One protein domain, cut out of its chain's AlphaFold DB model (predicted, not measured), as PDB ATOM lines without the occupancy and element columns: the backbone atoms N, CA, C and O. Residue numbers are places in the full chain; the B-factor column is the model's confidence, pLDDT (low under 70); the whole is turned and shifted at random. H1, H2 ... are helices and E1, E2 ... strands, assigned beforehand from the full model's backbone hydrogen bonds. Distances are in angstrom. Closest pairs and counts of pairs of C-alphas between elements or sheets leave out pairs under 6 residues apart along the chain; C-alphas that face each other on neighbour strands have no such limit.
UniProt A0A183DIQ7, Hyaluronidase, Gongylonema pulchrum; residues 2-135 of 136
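This is residues 2 to 135 of the 136 residues of the protein "Hyaluronidase" of Gongylonema pulchrum (UniProt A0A183DIQ7). The long helix H3 is a rod on which three helices pack, mostly crossed: H2 on residues 63 to 74, H4 on 79 to 83, H1 on 84 to 92; the small parallel sheet E1 E2 lies by residues 82 to 90. The 134 printed residues run H1 E1 H2 H3 E2 H4, mostly helix and loose, radius of gyration of the C-alphas 17.5 A, spanning 53 by 45 by 27 A.

Start at H1, residues 2 to 15: it touches the hub H3, residues 63 to 92, at a steep tilt of 39 degrees, closest C-alphas Leu 5 and Thr 85, 6.7 A. Next, E1, residues 24 to 27, and E2, 97 to 100, are parallel neighbours; N 25 and O 97 are within hydrogen-bond range, 3.0 A. With H3 and H2, residues 41 to 57, between them, they form a strand-helix-strand unit, its crossover right-handed. H2 touches H3, closest C-alphas Ser 50 and Ala 70, 5.2 A. H4, residues 120 to 134, touches H3, closest C-alphas Ala 79 and Asn 132, 6.0 A. Every O i to N i+4 pair is within range in H1, H3 and H4, 10 of 13 in H2.

Find C-alpha 2 at (269.541, 160.167, 145.613), where H1 begins; H3 runs 42.6 A; H4 ends at C-alpha 134, (261.844, 152.364, 164.072).

The printed part has no cut; links E1 to H2 and E2 to H4 are long. Residues 110 to 111, 113 and 132 to 135 have pLDDT under 70.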
ATOM      1  N   GLU A   2     269.913 158.820 146.097       97.19
ATOM      2  CA  GLU A   2     269.541 160.167 145.613       97.19
ATOM      3  C   GLU A   2     268.668 160.159 144.350       97.19
ATOM      4  O   GLU A   2     267.592 160.749 144.336       97.19
ATOM      5  N   ALA A   3     269.079 159.417 143.316       98.50
ATOM      6  CA  ALA A   3     268.304 159.291 142.081       98.50
ATOM      7  C   ALA A   3     266.904 158.682 142.300       98.50
ATOM      8  O   ALA A   3     265.959 159.065 141.618       98.50
ATOM      9  N   HIS A   4     266.771 157.763 143.264       98.25
ATOM     10  CA  HIS A   4     265.486 157.178 143.645       98.25
ATOM     11  C   HIS A   4     264.594 158.220 144.319       98.25
ATOM     12  O   HIS A   4     263.478 158.435 143.866       98.25
ATOM     13  N   LEU A   5     265.095 158.937 145.330       98.56
ATOM     14  CA  LEU A   5     264.310 159.969 146.018       98.56
ATOM     15  C   LEU A   5     263.916 161.126 145.097       98.56
ATOM     16  O   LEU A   5     262.820 161.661 145.217       98.56
ATOM     17  N   LEU A   6     264.768 161.474 144.131       98.62
ATOM     18  CA  LEU A   6     264.421 162.444 143.100       98.62
ATOM     19  C   LEU A   6     263.272 161.948 142.202       98.62
ATOM     20  O   LEU A   6     262.452 162.751 141.758       98.62
ATOM     21  N   GLN A   7     263.203 160.646 141.920       98.69
ATOM     22  CA  GLN A   7     262.069 160.075 141.196       98.69
ATOM     23  C   GLN A   7     260.809 160.045 142.071       98.69
ATOM     24  O   GLN A   7     259.775 160.526 141.624       98.69
ATOM     25  N   VAL A   8     260.922 159.606 143.329       98.44
ATOM     26  CA  VAL A   8     259.826 159.634 144.316       98.44
ATOM     27  C   VAL A   8     259.237 161.037 144.444       98.44
ATOM     28  O   VAL A   8     258.022 161.186 144.437       98.44
ATOM     29  N   HIS A   9     260.079 162.070 144.498       98.56
ATOM     30  CA  HIS A   9     259.642 163.462 144.512       98.56
ATOM     31  C   HIS A   9     258.709 163.786 143.345       98.56
ATOM     32  O   HIS A   9     257.577 164.216 143.558       98.56
ATOM     33  N   ARG A  10     259.169 163.525 142.115       98.81
ATOM     34  CA  ARG A  10     258.387 163.787 140.900       98.81
ATOM     35  C   ARG A  10     257.087 162.990 140.877       98.81
ATOM     36  O   ARG A  10     256.051 163.531 140.502       98.81
ATOM     37  N   ASP A  11     257.142 161.729 141.291       98.75
ATOM     38  CA  ASP A  11     255.977 160.847 141.296       98.75
ATOM     39  C   ASP A  11     254.921 161.329 142.303       98.75
ATOM     40  O   ASP A  11     253.733 161.340 141.986       98.75
ATOM     41  N   ILE A  12     255.335 161.801 143.485       98.62
ATOM     42  CA  ILE A  12     254.425 162.346 144.503       98.62
ATOM     43  C   ILE A  12     253.813 163.674 144.057       98.62
ATOM     44  O   ILE A  12     252.611 163.866 144.236       98.62
ATOM     45  N   GLU A  13     254.597 164.589 143.476       98.56
ATOM     46  CA  GLU A  13     254.054 165.848 142.945       98.56
ATOM     47  C   GLU A  13     252.995 165.604 141.869       98.56
ATOM     48  O   GLU A  13     251.961 166.272 141.864       98.56
ATOM     49  N   ALA A  14     253.233 164.628 140.991       98.69
ATOM     50  CA  ALA A  14     252.305 164.282 139.926       98.69
ATOM     51  C   ALA A  14     251.048 163.562 140.444       98.69
ATOM     52  O   ALA A  14     249.941 163.873 140.005       98.69
ATOM     53  N   ALA A  15     251.203 162.598 141.355       98.44
ATOM     54  CA  ALA A  15     250.103 161.749 141.814       98.44
ATOM     55  C   ALA A  15     249.238 162.401 142.905       98.44
ATOM     56  O   ALA A  15     248.030 162.171 142.954       98.44
ATOM     57  N   ILE A  16     249.843 163.203 143.783       98.44
ATOM     58  CA  ILE A  16     249.181 163.845 144.924       98.44
ATOM     59  C   ILE A  16     249.494 165.346 144.860       98.44
ATOM     60  O   ILE A  16     250.322 165.830 145.628       98.44
ATOM     61  N   PRO A  17     248.889 166.116 143.940       98.12
ATOM     62  CA  PRO A  17     249.239 167.526 143.750       98.12
ATOM     63  C   PRO A  17     248.857 168.415 144.943       98.12
ATOM     64  O   PRO A  17     249.495 169.440 145.173       98.12
ATOM     65  N   ASP A  18     247.843 168.028 145.724       98.50
ATOM     66  CA  ASP A  18     247.453 168.751 146.934       98.50
ATOM     67  C   ASP A  18     248.453 168.496 148.071       98.50
ATOM     68  O   ASP A  18     248.559 167.385 148.594       98.50
ATOM     69  N   ALA A  19     249.173 169.543 148.478       97.69
ATOM     70  CA  ALA A  19     250.108 169.492 149.598       97.69
ATOM     71  C   ALA A  19     249.419 169.200 150.946       97.69
ATOM     72  O   ALA A  19     250.066 168.688 151.859       97.69
ATOM     73  N   ASN A  20     248.117 169.492 151.059       98.25
ATOM     74  CA  ASN A  20     247.316 169.277 152.261       98.25
ATOM     75  C   ASN A  20     246.541 167.951 152.254       98.25
ATOM     76  O   ASN A  20     245.719 167.734 153.142       98.25
ATOM     77  N   PHE A  21     246.795 167.069 151.282       98.69
ATOM     78  CA  PHE A  21     246.133 165.770 151.189       98.69
ATOM     79  C   PHE A  21     246.215 164.993 152.513       98.69
ATOM     80  O   PHE A  21     247.308 164.754 153.030       98.69
ATOM     81  N   ASP A  22     245.059 164.572 153.034       98.38
ATOM     82  CA  ASP A  22     244.886 163.888 154.326       98.38
ATOM     83  C   ASP A  22     244.328 162.451 154.194       98.38
ATOM     84  O   ASP A  22     243.971 161.778 155.174       98.38
ATOM     85  N   GLY A  23     244.262 161.968 152.951       98.25
ATOM     86  CA  GLY A  23     243.791 160.637 152.602       98.25
ATOM     87  C   GLY A  23     244.854 159.546 152.754       98.25
ATOM     88  O   GLY A  23     245.933 159.742 153.317       98.25
ATOM     89  N   LEU A  24     244.527 158.354 152.250       98.19
ATOM     90  CA  LEU A  24     245.441 157.210 152.224       98.19
ATOM     91  C   LEU A  24     246.434 157.352 151.065       98.19
ATOM     92  O   LEU A  24     246.021 157.535 149.921       98.19
ATOM     93  N   ALA A  25     247.725 157.209 151.358       98.00
ATOM     94  CA  ALA A  25     248.796 157.168 150.368       98.00
ATOM     95  C   ALA A  25     249.496 155.803 150.441       98.00
ATOM     96  O   ALA A  25     250.271 155.527 151.358       98.00
ATOM     97  N   VAL A  26     249.173 154.924 149.492       97.81
ATOM     98  CA  VAL A  26     249.626 153.528 149.496       97.81
ATOM     99  C   VAL A  26     250.802 153.356 148.541       97.81
ATOM    100  O   VAL A  26     250.677 153.593 147.341       97.81
ATOM    101  N   LEU A  27     251.942 152.924 149.076       97.50
ATOM    102  CA  LEU A  27     253.131 152.564 148.312       97.50
ATOM    103  C   LEU A  27     253.056 151.086 147.923       97.50
ATOM    104  O   LEU A  27     253.236 150.201 148.764       97.50
ATOM    105  N   ASP A  28     252.806 150.825 146.645       96.88
ATOM    106  CA  ASP A  28     252.765 149.473 146.095       96.88
ATOM    107  C   ASP A  28     254.153 149.038 145.597       96.88
ATOM    108  O   ASP A  28     254.523 149.203 144.433       96.88
ATOM    109  N   PHE A  29     254.978 148.554 146.528       94.94
ATOM    110  CA  PHE A  29     256.324 148.075 146.236       94.94
ATOM    111  C   PHE A  29     256.428 146.565 146.458       94.94
ATOM    112  O   PHE A  29     256.625 146.089 147.575       94.94
ATOM    113  N   GLU A  30     256.363 145.802 145.368       95.00
ATOM    114  CA  GLU A  30     256.360 144.337 145.431       95.00
ATOM    115  C   GLU A  30     257.594 143.682 144.816       95.00
ATOM    116  O   GLU A  30     257.666 142.457 144.750       95.00
ATOM    117  N   SER A  31     258.583 144.441 144.338       95.62
ATOM    118  CA  SER A  31     259.719 143.870 143.598       95.62
ATOM    119  C   SER A  31     260.476 142.829 144.434       95.62
ATOM    120  O   SER A  31     260.561 141.657 144.042       95.62
ATOM    121  N   TRP A  32     260.917 143.214 145.632       96.31
ATOM    122  CA  TRP A  32     261.562 142.359 146.630       96.31
ATOM    123  C   TRP A  32     260.927 142.558 148.008       96.31
ATOM    124  O   TRP A  32     260.224 143.534 148.241       96.31
ATOM    125  N   ARG A  33     261.162 141.614 148.924       94.25
ATOM    126  CA  ARG A  33     260.694 141.698 150.316       94.25
ATOM    127  C   ARG A  33     261.807 142.237 151.216       94.25
ATOM    128  O   ARG A  33     262.966 141.902 150.963       94.25
ATOM    129  N   PRO A  34     261.486 143.006 152.268       90.88
ATOM    130  CA  PRO A  34     262.474 143.712 153.085       90.88
ATOM    131  C   PRO A  34     263.475 142.797 153.790       90.88
ATOM    132  O   PRO A  34     264.626 143.169 153.987       90.88
ATOM    133  N   LEU A  35     263.059 141.578 154.136       93.75
ATOM    134  CA  LEU A  35     263.931 140.607 154.781       93.75
ATOM    135  C   LEU A  35     264.427 139.576 153.775       93.75
ATOM    136  O   LEU A  35     263.651 138.917 153.079       93.75
ATOM    137  N   TRP A  36     265.743 139.380 153.762       95.50
ATOM    138  CA  TRP A  36     266.464 138.435 152.923       95.50
ATOM    139  C   TRP A  36     265.737 137.101 152.823       95.50
ATOM    140  O   TRP A  36     265.425 136.649 151.725       95.50
ATOM    141  N   PHE A  37     265.427 136.461 153.953       93.25
ATOM    142  CA  PHE A  37     264.916 135.093 153.943       93.25
ATOM    143  C   PHE A  37     263.543 134.989 153.238       93.25
ATOM    144  O   PHE A  37     263.337 133.996 152.533       93.25
ATOM    145  N   LEU A  38     262.703 136.037 153.265       93.75
ATOM    146  CA  LEU A  38     261.406 136.092 152.571       93.75
ATOM    147  C   LEU A  38     261.522 136.112 151.043       93.75
ATOM    148  O   LEU A  38     260.542 135.866 150.348       93.75
ATOM    149  N   ASN A  39     262.696 136.381 150.471       96.12
ATOM    150  CA  ASN A  39     262.889 136.416 149.018       96.12
ATOM    151  C   ASN A  39     263.037 134.996 148.430       96.12
ATOM    152  O   ASN A  39     264.108 134.570 147.994       96.12
ATOM    153  N   TRP A  40     261.971 134.205 148.512       94.00
ATOM    154  CA  TRP A  40     261.823 132.873 147.915       94.00
ATOM    155  C   TRP A  40     261.024 132.926 146.598       94.00
ATOM    156  O   TRP A  40     260.609 133.997 146.155       94.00
ATOM    157  N   GLY A  41     260.845 131.777 145.934       94.94
ATOM    158  CA  GLY A  41     260.149 131.699 144.642       94.94
ATOM    159  C   GLY A  41     260.873 132.485 143.546       94.94
ATOM    160  O   GLY A  41     262.103 132.437 143.459       94.94
ATOM    161  N   SER A  42     260.126 133.247 142.744       96.06
ATOM    162  CA  SER A  42     260.681 134.128 141.705       96.06
ATOM    163  C   SER A  42     261.612 135.211 142.270       96.06
ATOM    164  O   SER A  42     262.562 135.618 141.606       96.06
ATOM    165  N   LYS A  43     261.437 135.607 143.539       97.31
ATOM    166  CA  LYS A  43     262.287 136.601 144.219       97.31
ATOM    167  C   LYS A  43     263.655 136.053 144.641       97.31
ATOM    168  O   LYS A  43     264.487 136.795 145.154       97.31
ATOM    169  N   ARG A  44     263.953 134.769 144.388       97.94
ATOM    170  CA  ARG A  44     265.301 134.207 144.602       97.94
ATOM    171  C   ARG A  44     266.381 134.912 143.783       97.94
ATOM    172  O   ARG A  44     267.544 134.837 144.172       97.94
ATOM    173  N   ILE A  45     266.017 135.585 142.690       98.38
ATOM    174  CA  ILE A  45     266.959 136.359 141.880       98.38
ATOM    175  C   ILE A  45     267.705 137.402 142.722       98.38
ATOM    176  O   ILE A  45     268.927 137.421 142.679       98.38
ATOM    177  N   TYR A  46     267.023 138.139 143.604       98.56
ATOM    178  CA  TYR A  46     267.668 139.135 144.469       98.56
ATOM    179  C   TYR A  46     268.730 138.509 145.373       98.56
ATOM    180  O   TYR A  46     269.818 139.053 145.521       98.56
ATOM    181  N   LYS A  47     268.470 137.304 145.899       98.62
ATOM    182  CA  LYS A  47     269.472 136.566 146.678       98.62
ATOM    183  C   LYS A  47     270.689 136.192 145.839       98.62
ATOM    184  O   LYS A  47     271.822 136.296 146.305       98.62
ATOM    185  N   ASN A  48     270.457 135.704 144.625       98.50
ATOM    186  CA  ASN A  48     271.529 135.261 143.740       98.50
ATOM    187  C   ASN A  48     272.411 136.436 143.303       98.50
ATOM    188  O   ASN A  48     273.632 136.319 143.397       98.50
ATOM    189  N   GLU A  49     271.801 137.556 142.918       98.69
ATOM    190  CA  GLU A  49     272.514 138.763 142.495       98.69
ATOM    191  C   GLU A  49     273.296 139.398 143.649       98.69
ATOM    192  O   GLU A  49     274.462 139.743 143.476       98.69
ATOM    193  N   SER A  50     272.740 139.455 144.866       98.75
ATOM    194  CA  SER A  50     273.501 139.934 146.029       98.75
ATOM    195  C   SER A  50     274.720 139.053 146.330       98.75
ATOM    196  O   SER A  50     275.790 139.568 146.644       98.75
ATOM    197  N   ILE A  51     274.609 137.723 146.200       98.81
ATOM    198  CA  ILE A  51     275.759 136.814 146.372       98.81
ATOM    199  C   ILE A  51     276.799 137.038 145.271       98.81
ATOM    200  O   ILE A  51     277.994 137.078 145.567       98.81
ATOM    201  N   ALA A  52     276.359 137.166 144.017       98.75
ATOM    202  CA  ALA A  52     277.241 137.416 142.882       98.75
ATOM    203  C   ALA A  52     278.004 138.737 143.053       98.75
ATOM    204  O   ALA A  52     279.220 138.761 142.885       98.75
ATOM    205  N   TYR A  53     277.321 139.793 143.497       98.75
ATOM    206  CA  TYR A  53     277.924 141.091 143.786       98.75
ATOM    207  C   TYR A  53     278.988 141.021 144.895       98.75
ATOM    208  O   TYR A  53     280.069 141.600 144.776       98.75
ATOM    209  N   VAL A  54     278.742 140.258 145.965       98.81
ATOM    210  CA  VAL A  54     279.755 140.028 147.010       98.81
ATOM    211  C   VAL A  54     280.962 139.268 146.456       98.81
ATOM    212  O   VAL A  54     282.092 139.664 146.725       98.81
ATOM    213  N   LEU A  55     280.752 138.214 145.662       98.69
ATOM    214  CA  LEU A  55     281.848 137.445 145.055       98.69
ATOM    215  C   LEU A  55     282.642 138.260 144.029       98.69
ATOM    216  O   LEU A  55     283.846 138.066 143.907       98.69
ATOM    217  N   GLN A  56     282.002 139.198 143.330       98.50
ATOM    218  CA  GLN A  56     282.690 140.121 142.433       98.50
ATOM    219  C   GLN A  56     283.651 141.037 143.203       98.50
ATOM    220  O   GLN A  56     284.782 141.243 142.768       98.50
ATOM    221  N   ARG A  57     283.223 141.568 144.358       98.38
ATOM    222  CA  ARG A  57     284.066 142.419 145.219       98.38
ATOM    223  C   ARG A  57     285.124 141.622 145.987       98.38
ATOM    224  O   ARG A  57     286.209 142.134 146.243       98.38
ATOM    225  N   PHE A  58     284.818 140.377 146.351       97.94
ATOM    226  CA  PHE A  58     285.668 139.524 147.183       97.94
ATOM    227  C   PHE A  58     285.787 138.106 146.590       97.94
ATOM    228  O   PHE A  58     285.220 137.149 147.130       97.94
ATOM    229  N   PRO A  59     286.553 137.931 145.494       97.25
ATOM    230  CA  PRO A  59     286.578 136.683 144.719       97.25
ATOM    231  C   PRO A  59     287.192 135.484 145.454       97.25
ATOM    232  O   PRO A  59     287.006 134.345 145.041       97.25
ATOM    233  N   HIS A  60     287.912 135.723 146.551       97.88
ATOM    234  CA  HIS A  60     288.526 134.684 147.382       97.88
ATOM    235  C   HIS A  60     287.557 134.081 148.415       97.88
ATOM    236  O   HIS A  60     287.888 133.087 149.062       97.88
ATOM    237  N   LEU A  61     286.376 134.678 148.618       98.06
ATOM    238  CA  LEU A  61     285.413 134.171 149.587       98.06
ATOM    239  C   LEU A  61     284.767 132.872 149.112       98.06
ATOM    240  O   LEU A  61     284.384 132.710 147.955       98.06
ATOM    241  N   SER A  62     284.525 131.970 150.064       98.38
ATOM    242  CA  SER A  62     283.620 130.853 149.818       98.38
ATOM    243  C   SER A  62     282.207 131.372 149.530       98.38
ATOM    244  O   SER A  62     281.766 132.381 150.090       98.38
ATOM    245  N   ARG A  63     281.432 130.622 148.740       97.81
ATOM    246  CA  ARG A  63     280.015 130.943 148.495       97.81
ATOM    247  C   ARG A  63     279.206 131.056 149.796       97.81
ATOM    248  O   ARG A  63     278.271 131.850 149.864       97.81
ATOM    249  N   LYS A  64     279.563 130.286 150.834       98.31
ATOM    250  CA  LYS A  64     278.921 130.349 152.157       98.31
ATOM    251  C   LYS A  64     279.180 131.698 152.830       98.31
ATOM    252  O   LYS A  64     278.227 132.338 153.260       98.31
ATOM    253  N   SER A  65     280.436 132.141 152.868       98.50
ATOM    254  CA  SER A  65     280.815 133.441 153.433       98.50
ATOM    255  C   SER A  65     280.174 134.592 152.657       98.50
ATOM    256  O   SER A  65     279.588 135.489 153.261       98.50
ATOM    257  N   ALA A  66     280.193 134.521 151.322       98.69
ATOM    258  CA  ALA A  66     279.567 135.526 150.471       98.69
ATOM    259  C   ALA A  66     278.053 135.634 150.710       98.69
ATOM    260  O   ALA A  66     277.518 136.734 150.779       98.69
ATOM    261  N   LYS A  67     277.364 134.503 150.913       98.62
ATOM    262  CA  LYS A  67     275.936 134.479 151.266       98.62
ATOM    263  C   LYS A  67     275.640 135.162 152.599       98.62
ATOM    264  O   LYS A  67     274.639 135.867 152.680       98.62
ATOM    265  N   SER A  68     276.465 134.958 153.625       98.31
ATOM    266  CA  SER A  68     276.266 135.621 154.920       98.31
ATOM    267  C   SER A  68     276.396 137.140 154.801       98.31
ATOM    268  O   SER A  68     275.541 137.859 155.308       98.31
ATOM    269  N   ILE A  69     277.407 137.622 154.072       98.44
ATOM    270  CA  ILE A  69     277.603 139.058 153.818       98.44
ATOM    271  C   ILE A  69     276.441 139.621 152.993       98.44
ATOM    272  O   ILE A  69     275.840 140.616 153.382       98.44
ATOM    273  N   ALA A  70     276.068 138.940 151.904       98.62
ATOM    274  CA  ALA A  70     274.979 139.357 151.023       98.62
ATOM    275  C   ALA A  70     273.645 139.504 151.771       98.62
ATOM    276  O   ALA A  70     272.901 140.442 151.513       98.62
ATOM    277  N   ALA A  71     273.349 138.600 152.709       98.19
ATOM    278  CA  ALA A  71     272.125 138.663 153.502       98.19
ATOM    279  C   ALA A  71     272.081 139.889 154.430       98.19
ATOM    280  O   ALA A  71     271.024 140.502 154.569       98.19
ATOM    281  N   ILE A  72     273.214 140.245 155.045       96.56
ATOM    282  CA  ILE A  72     273.327 141.426 155.913       96.56
ATOM    283  C   ILE A  72     273.190 142.700 155.077       96.56
ATOM    284  O   ILE A  72     272.325 143.525 155.361       96.56
ATOM    285  N   GLU A  73     273.992 142.831 154.016       97.69
ATOM    286  CA  GLU A  73     273.974 144.013 153.146       97.69
ATOM    287  C   GLU A  73     272.603 144.223 152.494       97.69
ATOM    288  O   GLU A  73     272.121 145.352 152.436       97.69
ATOM    289  N   PHE A  74     271.946 143.141 152.056       97.88
ATOM    290  CA  PHE A  74     270.599 143.211 151.497       97.88
ATOM    291  C   PHE A  74     269.593 143.755 152.512       97.88
ATOM    292  O   PHE A  74     268.863 144.680 152.179       97.88
ATOM    293  N   ASN A  75     269.553 143.215 153.737       95.69
ATOM    294  CA  ASN A  75     268.596 143.667 154.752       95.69
ATOM    295  C   ASN A  75     268.784 145.150 155.086       95.69
ATOM    296  O   ASN A  75     267.803 145.886 155.144       95.69
ATOM    297  N   VAL A  76     270.036 145.589 155.259       94.69
ATOM    298  CA  VAL A  76     270.355 146.993 155.554       94.69
ATOM    299  C   VAL A  76     269.907 147.900 154.409       94.69
ATOM    300  O   VAL A  76     269.211 148.885 154.641       94.69
ATOM    301  N   ALA A  77     270.254 147.557 153.165       96.31
ATOM    302  CA  ALA A  77     269.890 148.361 152.003       96.31
ATOM    303  C   ALA A  77     268.373 148.375 151.747       96.31
ATOM    304  O   ALA A  77     267.817 149.412 151.393       96.31
ATOM    305  N   ALA A  78     267.698 147.240 151.938       95.56
ATOM    306  CA  ALA A  78     266.255 147.111 151.770       95.56
ATOM    307  C   ALA A  78     265.487 147.941 152.810       95.56
ATOM    308  O   ALA A  78     264.571 148.681 152.446       95.56
ATOM    309  N   ALA A  79     265.885 147.860 154.084       92.94
ATOM    310  CA  ALA A  79     265.311 148.666 155.157       92.94
ATOM    311  C   ALA A  79     265.505 150.163 154.897       92.94
ATOM    312  O   ALA A  79     264.544 150.931 154.935       92.94
ATOM    313  N   ASP A  80     266.730 150.572 154.555       94.50
ATOM    314  CA  ASP A  80     267.041 151.967 154.264       94.50
ATOM    315  C   ASP A  80     266.236 152.506 153.070       94.50
ATOM    316  O   ASP A  80     265.690 153.606 153.134       94.50
ATOM    317  N   PHE A  81     266.073 151.709 152.011       96.62
ATOM    318  CA  PHE A  81     265.280 152.079 150.839       96.62
ATOM    319  C   PHE A  81     263.809 152.336 151.171       96.62
ATOM    320  O   PHE A  81     263.270 153.383 150.804       96.62
ATOM    321  N   LEU A  82     263.156 151.423 151.894       95.19
ATOM    322  CA  LEU A  82     261.750 151.591 152.270       95.19
ATOM    323  C   LEU A  82     261.570 152.758 153.245       95.19
ATOM    324  O   LEU A  82     260.696 153.602 153.041       95.19
ATOM    325  N   ARG A  83     262.445 152.859 154.253       94.38
ATOM    326  CA  ARG A  83     262.422 153.924 155.262       94.38
ATOM    327  C   ARG A  83     262.601 155.304 154.639       94.38
ATOM    328  O   ARG A  83     261.825 156.209 154.936       94.38
ATOM    329  N   GLN A  84     263.600 155.484 153.776       96.56
ATOM    330  CA  GLN A  84     263.819 156.776 153.126       96.56
ATOM    331  C   GLN A  84     262.656 157.140 152.201       96.56
ATOM    332  O   GLN A  84     262.230 158.291 152.204       96.56
ATOM    333  N   THR A  85     262.086 156.168 151.483       97.56
ATOM    334  CA  THR A  85     260.927 156.401 150.606       97.56
ATOM    335  C   THR A  85     259.716 156.902 151.391       97.56
ATOM    336  O   THR A  85     259.154 157.941 151.051       97.56
ATOM    337  N   ILE A  86     259.331 156.212 152.473       96.50
ATOM    338  CA  ILE A  86     258.146 156.600 153.248       96.50
ATOM    339  C   ILE A  86     258.367 157.903 154.028       96.50
ATOM    340  O   ILE A  86     257.470 158.742 154.073       96.50
ATOM    341  N   ARG A  87     259.575 158.134 154.569       96.94
ATOM    342  CA  ARG A  87     259.936 159.412 155.215       96.94
ATOM    343  C   ARG A  87     259.872 160.580 154.231       96.94
ATOM    344  O   ARG A  87     259.443 161.665 154.612       96.94
ATOM    345  N   TYR A  88     260.265 160.359 152.978       98.12
ATOM    346  CA  TYR A  88     260.156 161.373 151.933       98.12
ATOM    347  C   TYR A  88     258.692 161.663 151.572       98.12
ATOM    348  O   TYR A  88     258.307 162.818 151.433       98.12
ATOM    349  N   GLY A  89     257.843 160.633 151.511       97.75
ATOM    350  CA  GLY A  89     256.398 160.823 151.358       97.75
ATOM    351  C   GLY A  89     255.786 161.645 152.491       97.75
ATOM    352  O   GLY A  89     255.089 162.630 152.236       97.75
ATOM    353  N   LEU A  90     256.118 161.301 153.737       97.69
ATOM    354  CA  LEU A  90     255.679 162.023 154.934       97.69
ATOM    355  C   LEU A  90     256.143 163.485 154.944       97.69
ATOM    356  O   LEU A  90     255.379 164.356 155.348       97.69
ATOM    357  N   SER A  91     257.362 163.784 154.487       98.06
ATOM    358  CA  SER A  91     257.842 165.170 154.440       98.06
ATOM    359  C   SER A  91     257.131 166.001 153.369       98.06
ATOM    360  O   SER A  91     256.912 167.194 153.569       98.06
ATOM    361  N   MET A  92     256.741 165.382 152.249       98.31
ATOM    362  CA  MET A  92     256.032 166.059 151.164       98.31
ATOM    363  C   MET A  92     254.533 166.219 151.426       98.31
ATOM    364  O   MET A  92     253.954 167.227 151.022       98.31
ATOM    365  N   ARG A  93     253.892 165.222 152.043       98.50
ATOM    366  CA  ARG A  93     252.449 165.187 152.337       98.50
ATOM    367  C   ARG A  93     252.250 164.812 153.809       98.50
ATOM    368  O   ARG A  93     251.939 163.657 154.102       98.50
ATOM    369  N   PRO A  94     252.446 165.767 154.736       98.19
ATOM    370  CA  PRO A  94     252.501 165.482 156.170       98.19
ATOM    371  C   PRO A  94     251.157 165.080 156.784       98.19
ATOM    372  O   PRO A  94     251.140 164.468 157.848       98.19
ATOM    373  N   PHE A  95     250.037 165.405 156.135       98.06
ATOM    374  CA  PHE A  95     248.699 165.035 156.613       98.06
ATOM    375  C   PHE A  95     248.225 163.681 156.071       98.06
ATOM    376  O   PHE A  95     247.263 163.112 156.587       98.06
ATOM    377  N   ALA A  96     248.911 163.148 155.059       98.44
ATOM    378  CA  ALA A  96     248.548 161.898 154.420       98.44
ATOM    379  C   ALA A  96     248.909 160.697 155.299       98.44
ATOM    380  O   ALA A  96     249.915 160.674 156.011       98.44
ATOM    381  N   LYS A  97     248.099 159.648 155.197       98.19
ATOM    382  CA  LYS A  97     248.290 158.385 155.913       98.19
ATOM    383  C   LYS A  97     249.064 157.431 155.013       98.19
ATOM    384  O   LYS A  97     248.476 156.739 154.180       98.19
ATOM    385  N   TRP A  98     250.384 157.450 155.157       97.81
ATOM    386  CA  TRP A  98     251.301 156.644 154.354       97.81
ATOM    387  C   TRP A  98     251.409 155.205 154.856       97.81
ATOM    388  O   TRP A  98     251.513 154.962 156.057       97.81
ATOM    389  N   GLY A  99     251.461 154.254 153.928       95.94
ATOM    390  CA  GLY A  99     251.727 152.852 154.235       95.94
ATOM    391  C   GLY A  99     252.168 152.070 153.005       95.94
ATOM    392  O   GLY A  99     251.909 152.477 151.874       95.94
ATOM    393  N   PHE A 100     252.836 150.942 153.225       95.56
ATOM    394  CA  PHE A 100     253.149 149.995 152.157       95.56
ATOM    395  C   PHE A 100     252.015 148.990 151.997       95.56
ATOM    396  O   PHE A 100     251.482 148.478 152.983       95.56
ATOM    397  N   TYR A 101     251.666 148.672 150.754       94.62
ATOM    398  CA  TYR A 101     250.751 147.574 150.477       94.62
ATOM    399  C   TYR A 101     251.340 146.238 150.966       94.62
ATOM    400  O   TYR A 101     252.525 145.955 150.787       94.62
ATOM    401  N   GLY A 102     250.504 145.412 151.603       89.25
ATOM    402  CA  GLY A 102     250.859 144.050 152.011       89.25
ATOM    403  C   GLY A 102     251.798 143.927 153.219       89.25
ATOM    404  O   GLY A 102     252.277 142.824 153.478       89.25
ATOM    405  N   ILE A 103     252.071 145.018 153.945       88.75
ATOM    406  CA  ILE A 103     252.892 145.026 155.165       88.75
ATOM    407  C   ILE A 103     252.023 145.459 156.363       88.75
ATOM    408  O   ILE A 103     251.342 146.481 156.253       88.75
ATOM    409  N   PRO A 104     252.046 144.744 157.510       89.75
ATOM    410  CA  PRO A 104     252.872 143.572 157.827       89.75
ATOM    411  C   PRO A 104     252.465 142.306 157.060       89.75
ATOM    412  O   PRO A 104     251.334 142.178 156.594       89.75
ATOM    413  N   TYR A 105     253.397 141.355 156.939       88.44
ATOM    414  CA  TYR A 105     253.125 140.083 156.271       88.44
ATOM    415  C   TYR A 105     252.470 139.078 157.226       88.44
ATOM    416  O   TYR A 105     252.744 139.055 158.421       88.44
ATOM    417  N   CYS A 106     251.671 138.174 156.668       89.81
ATOM    418  CA  CYS A 106     251.140 136.995 157.350       89.81
ATOM    419  C   CYS A 106     251.465 135.738 156.525       89.81
ATOM    420  O   CYS A 106     252.138 135.832 155.492       89.81
ATOM    421  N   ASN A 107     250.965 134.570 156.941       86.00
ATOM    422  CA  ASN A 107     251.044 133.373 156.105       86.00
ATOM    423  C   ASN A 107     250.372 133.672 154.751       86.00
ATOM    424  O   ASN A 107     249.257 134.189 154.711       86.00
ATOM    425  N   TYR A 108     251.048 133.371 153.639       80.19
ATOM    426  CA  TYR A 108     250.519 133.650 152.291       80.19
ATOM    427  C   TYR A 108     249.299 132.781 151.935       80.19
ATOM    428  O   TYR A 108     248.602 133.054 150.962       80.19
ATOM    429  N   ASP A 109     249.055 131.747 152.729       76.81
ATOM    430  CA  ASP A 109     247.941 130.807 152.695       76.81
ATOM    431  C   ASP A 109     247.022 130.935 153.928       76.81
ATOM    432  O   ASP A 109     246.147 130.087 154.124       76.81
ATOM    433  N   ALA A 110     247.174 131.990 154.747       68.56
ATOM    434  CA  ALA A 110     246.285 132.236 155.885       68.56
ATOM    435  C   ALA A 110     244.816 132.242 155.424       68.56
ATOM    436  O   ALA A 110     244.469 132.875 154.424       68.56
ATOM    437  N   GLY A 111     243.954 131.521 156.145       65.62
ATOM    438  CA  GLY A 111     242.539 131.364 155.801       65.62
ATOM    439  C   GLY A 111     242.219 130.300 154.741       65.62
ATOM    440  O   GLY A 111     241.039 130.081 154.472       65.62
ATOM    441  N   GLN A 112     243.210 129.616 154.148       71.25
ATOM    442  CA  GLN A 112     242.965 128.442 153.285       71.25
ATOM    443  C   GLN A 112     242.850 127.141 154.084       71.25
ATOM    444  O   GLN A 112     242.079 126.246 153.741       71.25
ATOM    445  N   LEU A 113     243.615 127.049 155.166       65.88
ATOM    446  CA  LEU A 113     243.469 126.051 156.215       65.88
ATOM    447  C   LEU A 113     242.794 126.763 157.392       65.88
ATOM    448  O   LEU A 113     242.843 127.987 157.461       65.88
ATOM    449  N   SER A 114     242.141 126.052 158.309       74.38
ATOM    450  CA  SER A 114     241.370 126.617 159.441       74.38
ATOM    451  C   SER A 114     242.170 127.506 160.422       74.38
ATOM    452  O   SER A 114     241.701 127.809 161.515       74.38
ATOM    453  N   GLU A 115     243.387 127.887 160.057       72.81
ATOM    454  CA  GLU A 115     244.261 128.827 160.730       72.81
ATOM    455  C   GLU A 115     243.808 130.264 160.466       72.81
ATOM    456  O   GLU A 115     243.826 130.770 159.341       72.81
ATOM    457  N   THR A 116     243.421 130.936 161.545       81.00
ATOM    458  CA  THR A 116     243.021 132.347 161.549       81.00
ATOM    459  C   THR A 116     244.137 133.276 162.026       81.00
ATOM    460  O   THR A 116     243.940 134.486 162.076       81.00
ATOM    461  N   GLU A 117     245.293 132.727 162.405       86.12
ATOM    462  CA  GLU A 117     246.429 133.481 162.935       86.12
ATOM    463  C   GLU A 117     247.652 133.399 162.022       86.12
ATOM    464  O   GLU A 117     247.887 132.395 161.350       86.12
ATOM    465  N   CYS A 118     248.479 134.447 162.046       89.12
ATOM    466  CA  CYS A 118     249.805 134.394 161.441       89.12
ATOM    467  C   CYS A 118     250.707 133.437 162.223       89.12
ATOM    468  O   CYS A 118     250.658 133.400 163.455       89.12
ATOM    469  N   SER A 119     251.563 132.698 161.516       90.38
ATOM    470  CA  SER A 119     252.550 131.848 162.177       90.38
ATOM    471  C   SER A 119     253.538 132.679 162.987       90.38
ATOM    472  O   SER A 119     253.783 133.858 162.712       90.38
ATOM    473  N   GLU A 120     254.144 132.021 163.968       91.62
ATOM    474  CA  GLU A 120     255.182 132.608 164.808       91.62
ATOM    475  C   GLU A 120     256.374 133.108 163.985       91.62
ATOM    476  O   GLU A 120     256.957 134.144 164.285       91.62
ATOM    477  N   ASP A 121     256.687 132.422 162.885       90.50
ATOM    478  CA  ASP A 121     257.680 132.877 161.919       90.50
ATOM    479  C   ASP A 121     257.325 134.271 161.384       90.50
ATOM    480  O   ASP A 121     258.123 135.196 161.517       90.50
ATOM    481  N   PHE A 122     256.115 134.466 160.847       90.31
ATOM    482  CA  PHE A 122     255.697 135.769 160.319       90.31
ATOM    483  C   PHE A 122     255.589 136.857 161.387       90.31
ATOM    484  O   PHE A 122     255.960 137.993 161.098       90.31
ATOM    485  N   LYS A 123     255.163 136.522 162.611       91.88
ATOM    486  CA  LYS A 123     255.191 137.459 163.749       91.88
ATOM    487  C   LYS A 123     256.624 137.952 164.005       91.88
ATOM    488  O   LYS A 123     256.885 139.141 163.856       91.88
ATOM    489  N   ASN A 124     257.579 137.033 164.177       91.62
ATOM    490  CA  ASN A 124     259.000 137.360 164.358       91.62
ATOM    491  C   ASN A 124     259.602 138.146 163.183       91.62
ATOM    492  O   ASN A 124     260.529 138.942 163.343       91.62
ATOM    493  N   TYR A 125     259.135 137.897 161.961       90.50
ATOM    494  CA  TYR A 125     259.587 138.636 160.786       90.50
ATOM    495  C   TYR A 125     259.090 140.075 160.795       90.50
ATOM    496  O   TYR A 125     259.847 140.971 160.427       90.50
ATOM    497  N   ASN A 126     257.847 140.295 161.213       90.25
ATOM    498  CA  ASN A 126     257.287 141.631 161.335       90.25
ATOM    499  C   ASN A 126     257.985 142.416 162.445       90.25
ATOM    500  O   ASN A 126     258.378 143.546 162.182       90.25
ATOM    501  N   ASP A 127     258.254 141.800 163.598       90.50
ATOM    502  CA  ASP A 127     258.978 142.451 164.701       90.50
ATOM    503  C   ASP A 127     260.368 142.917 164.248       90.50
ATOM    504  O   ASP A 127     260.734 144.082 164.380       90.50
ATOM    505  N   ARG A 128     261.117 142.035 163.573       85.69
ATOM    506  CA  ARG A 128     262.425 142.387 162.998       85.69
ATOM    507  C   ARG A 128     262.338 143.467 161.928       85.69
ATOM    508  O   ARG A 128     263.294 144.207 161.723       85.69
ATOM    509  N   PHE A 129     261.268 143.495 161.141       81.31
ATOM    510  CA  PHE A 129     261.087 144.540 160.140       81.31
ATOM    511  C   PHE A 129     260.793 145.888 160.803       81.31
ATOM    512  O   PHE A 129     261.367 146.892 160.386       81.31
ATOM    513  N   ASP A 130     259.969 145.887 161.846       78.44
ATOM    514  CA  ASP A 130     259.610 147.072 162.614       78.44
ATOM    515  C   ASP A 130     260.833 147.683 163.308       78.44
ATOM    516  O   ASP A 130     261.099 148.868 163.142       78.44
ATOM    517  N   GLU A 131     261.686 146.867 163.936       74.12
ATOM    518  CA  GLU A 131     262.984 147.308 164.480       74.12
ATOM    519  C   GLU A 131     263.836 148.045 163.427       74.12
ATOM    520  O   GLU A 131     264.389 149.113 163.689       74.12
ATOM    521  N   ASN A 132     263.883 147.523 162.194       67.56
ATOM    522  CA  ASN A 132     264.633 148.138 161.094       67.56
ATOM    523  C   ASN A 132     264.002 149.446 160.566       67.56
ATOM    524  O   ASN A 132     264.677 150.209 159.866       67.56
ATOM    525  N   LEU A 133     262.720 149.699 160.850       63.84
ATOM    526  CA  LEU A 133     262.014 150.928 160.479       63.84
ATOM    527  C   LEU A 133     261.988 151.971 161.608       63.84
ATOM    528  O   LEU A 133     262.002 153.169 161.306       63.84
ATOM    529  N   ILE A 134     261.951 151.528 162.869       52.97
ATOM    530  CA  ILE A 134     261.844 152.364 164.072       52.97
ATOM    531  C   ILE A 134     263.209 152.891 164.533       52.97
ATOM    532  O   ILE A 134     263.274 154.020 165.019       52.97
ATOM    533  N   GLU A 135     264.315 152.161 164.342       34.97
ATOM    534  CA  GLU A 135     265.647 152.682 164.688       34.97
ATOM    535  C   GLU A 135     266.139 153.740 163.672       34.97
ATOM    536  O   GLU A 135     266.759 153.432 162.645       34.97
TER     537      GLU A 135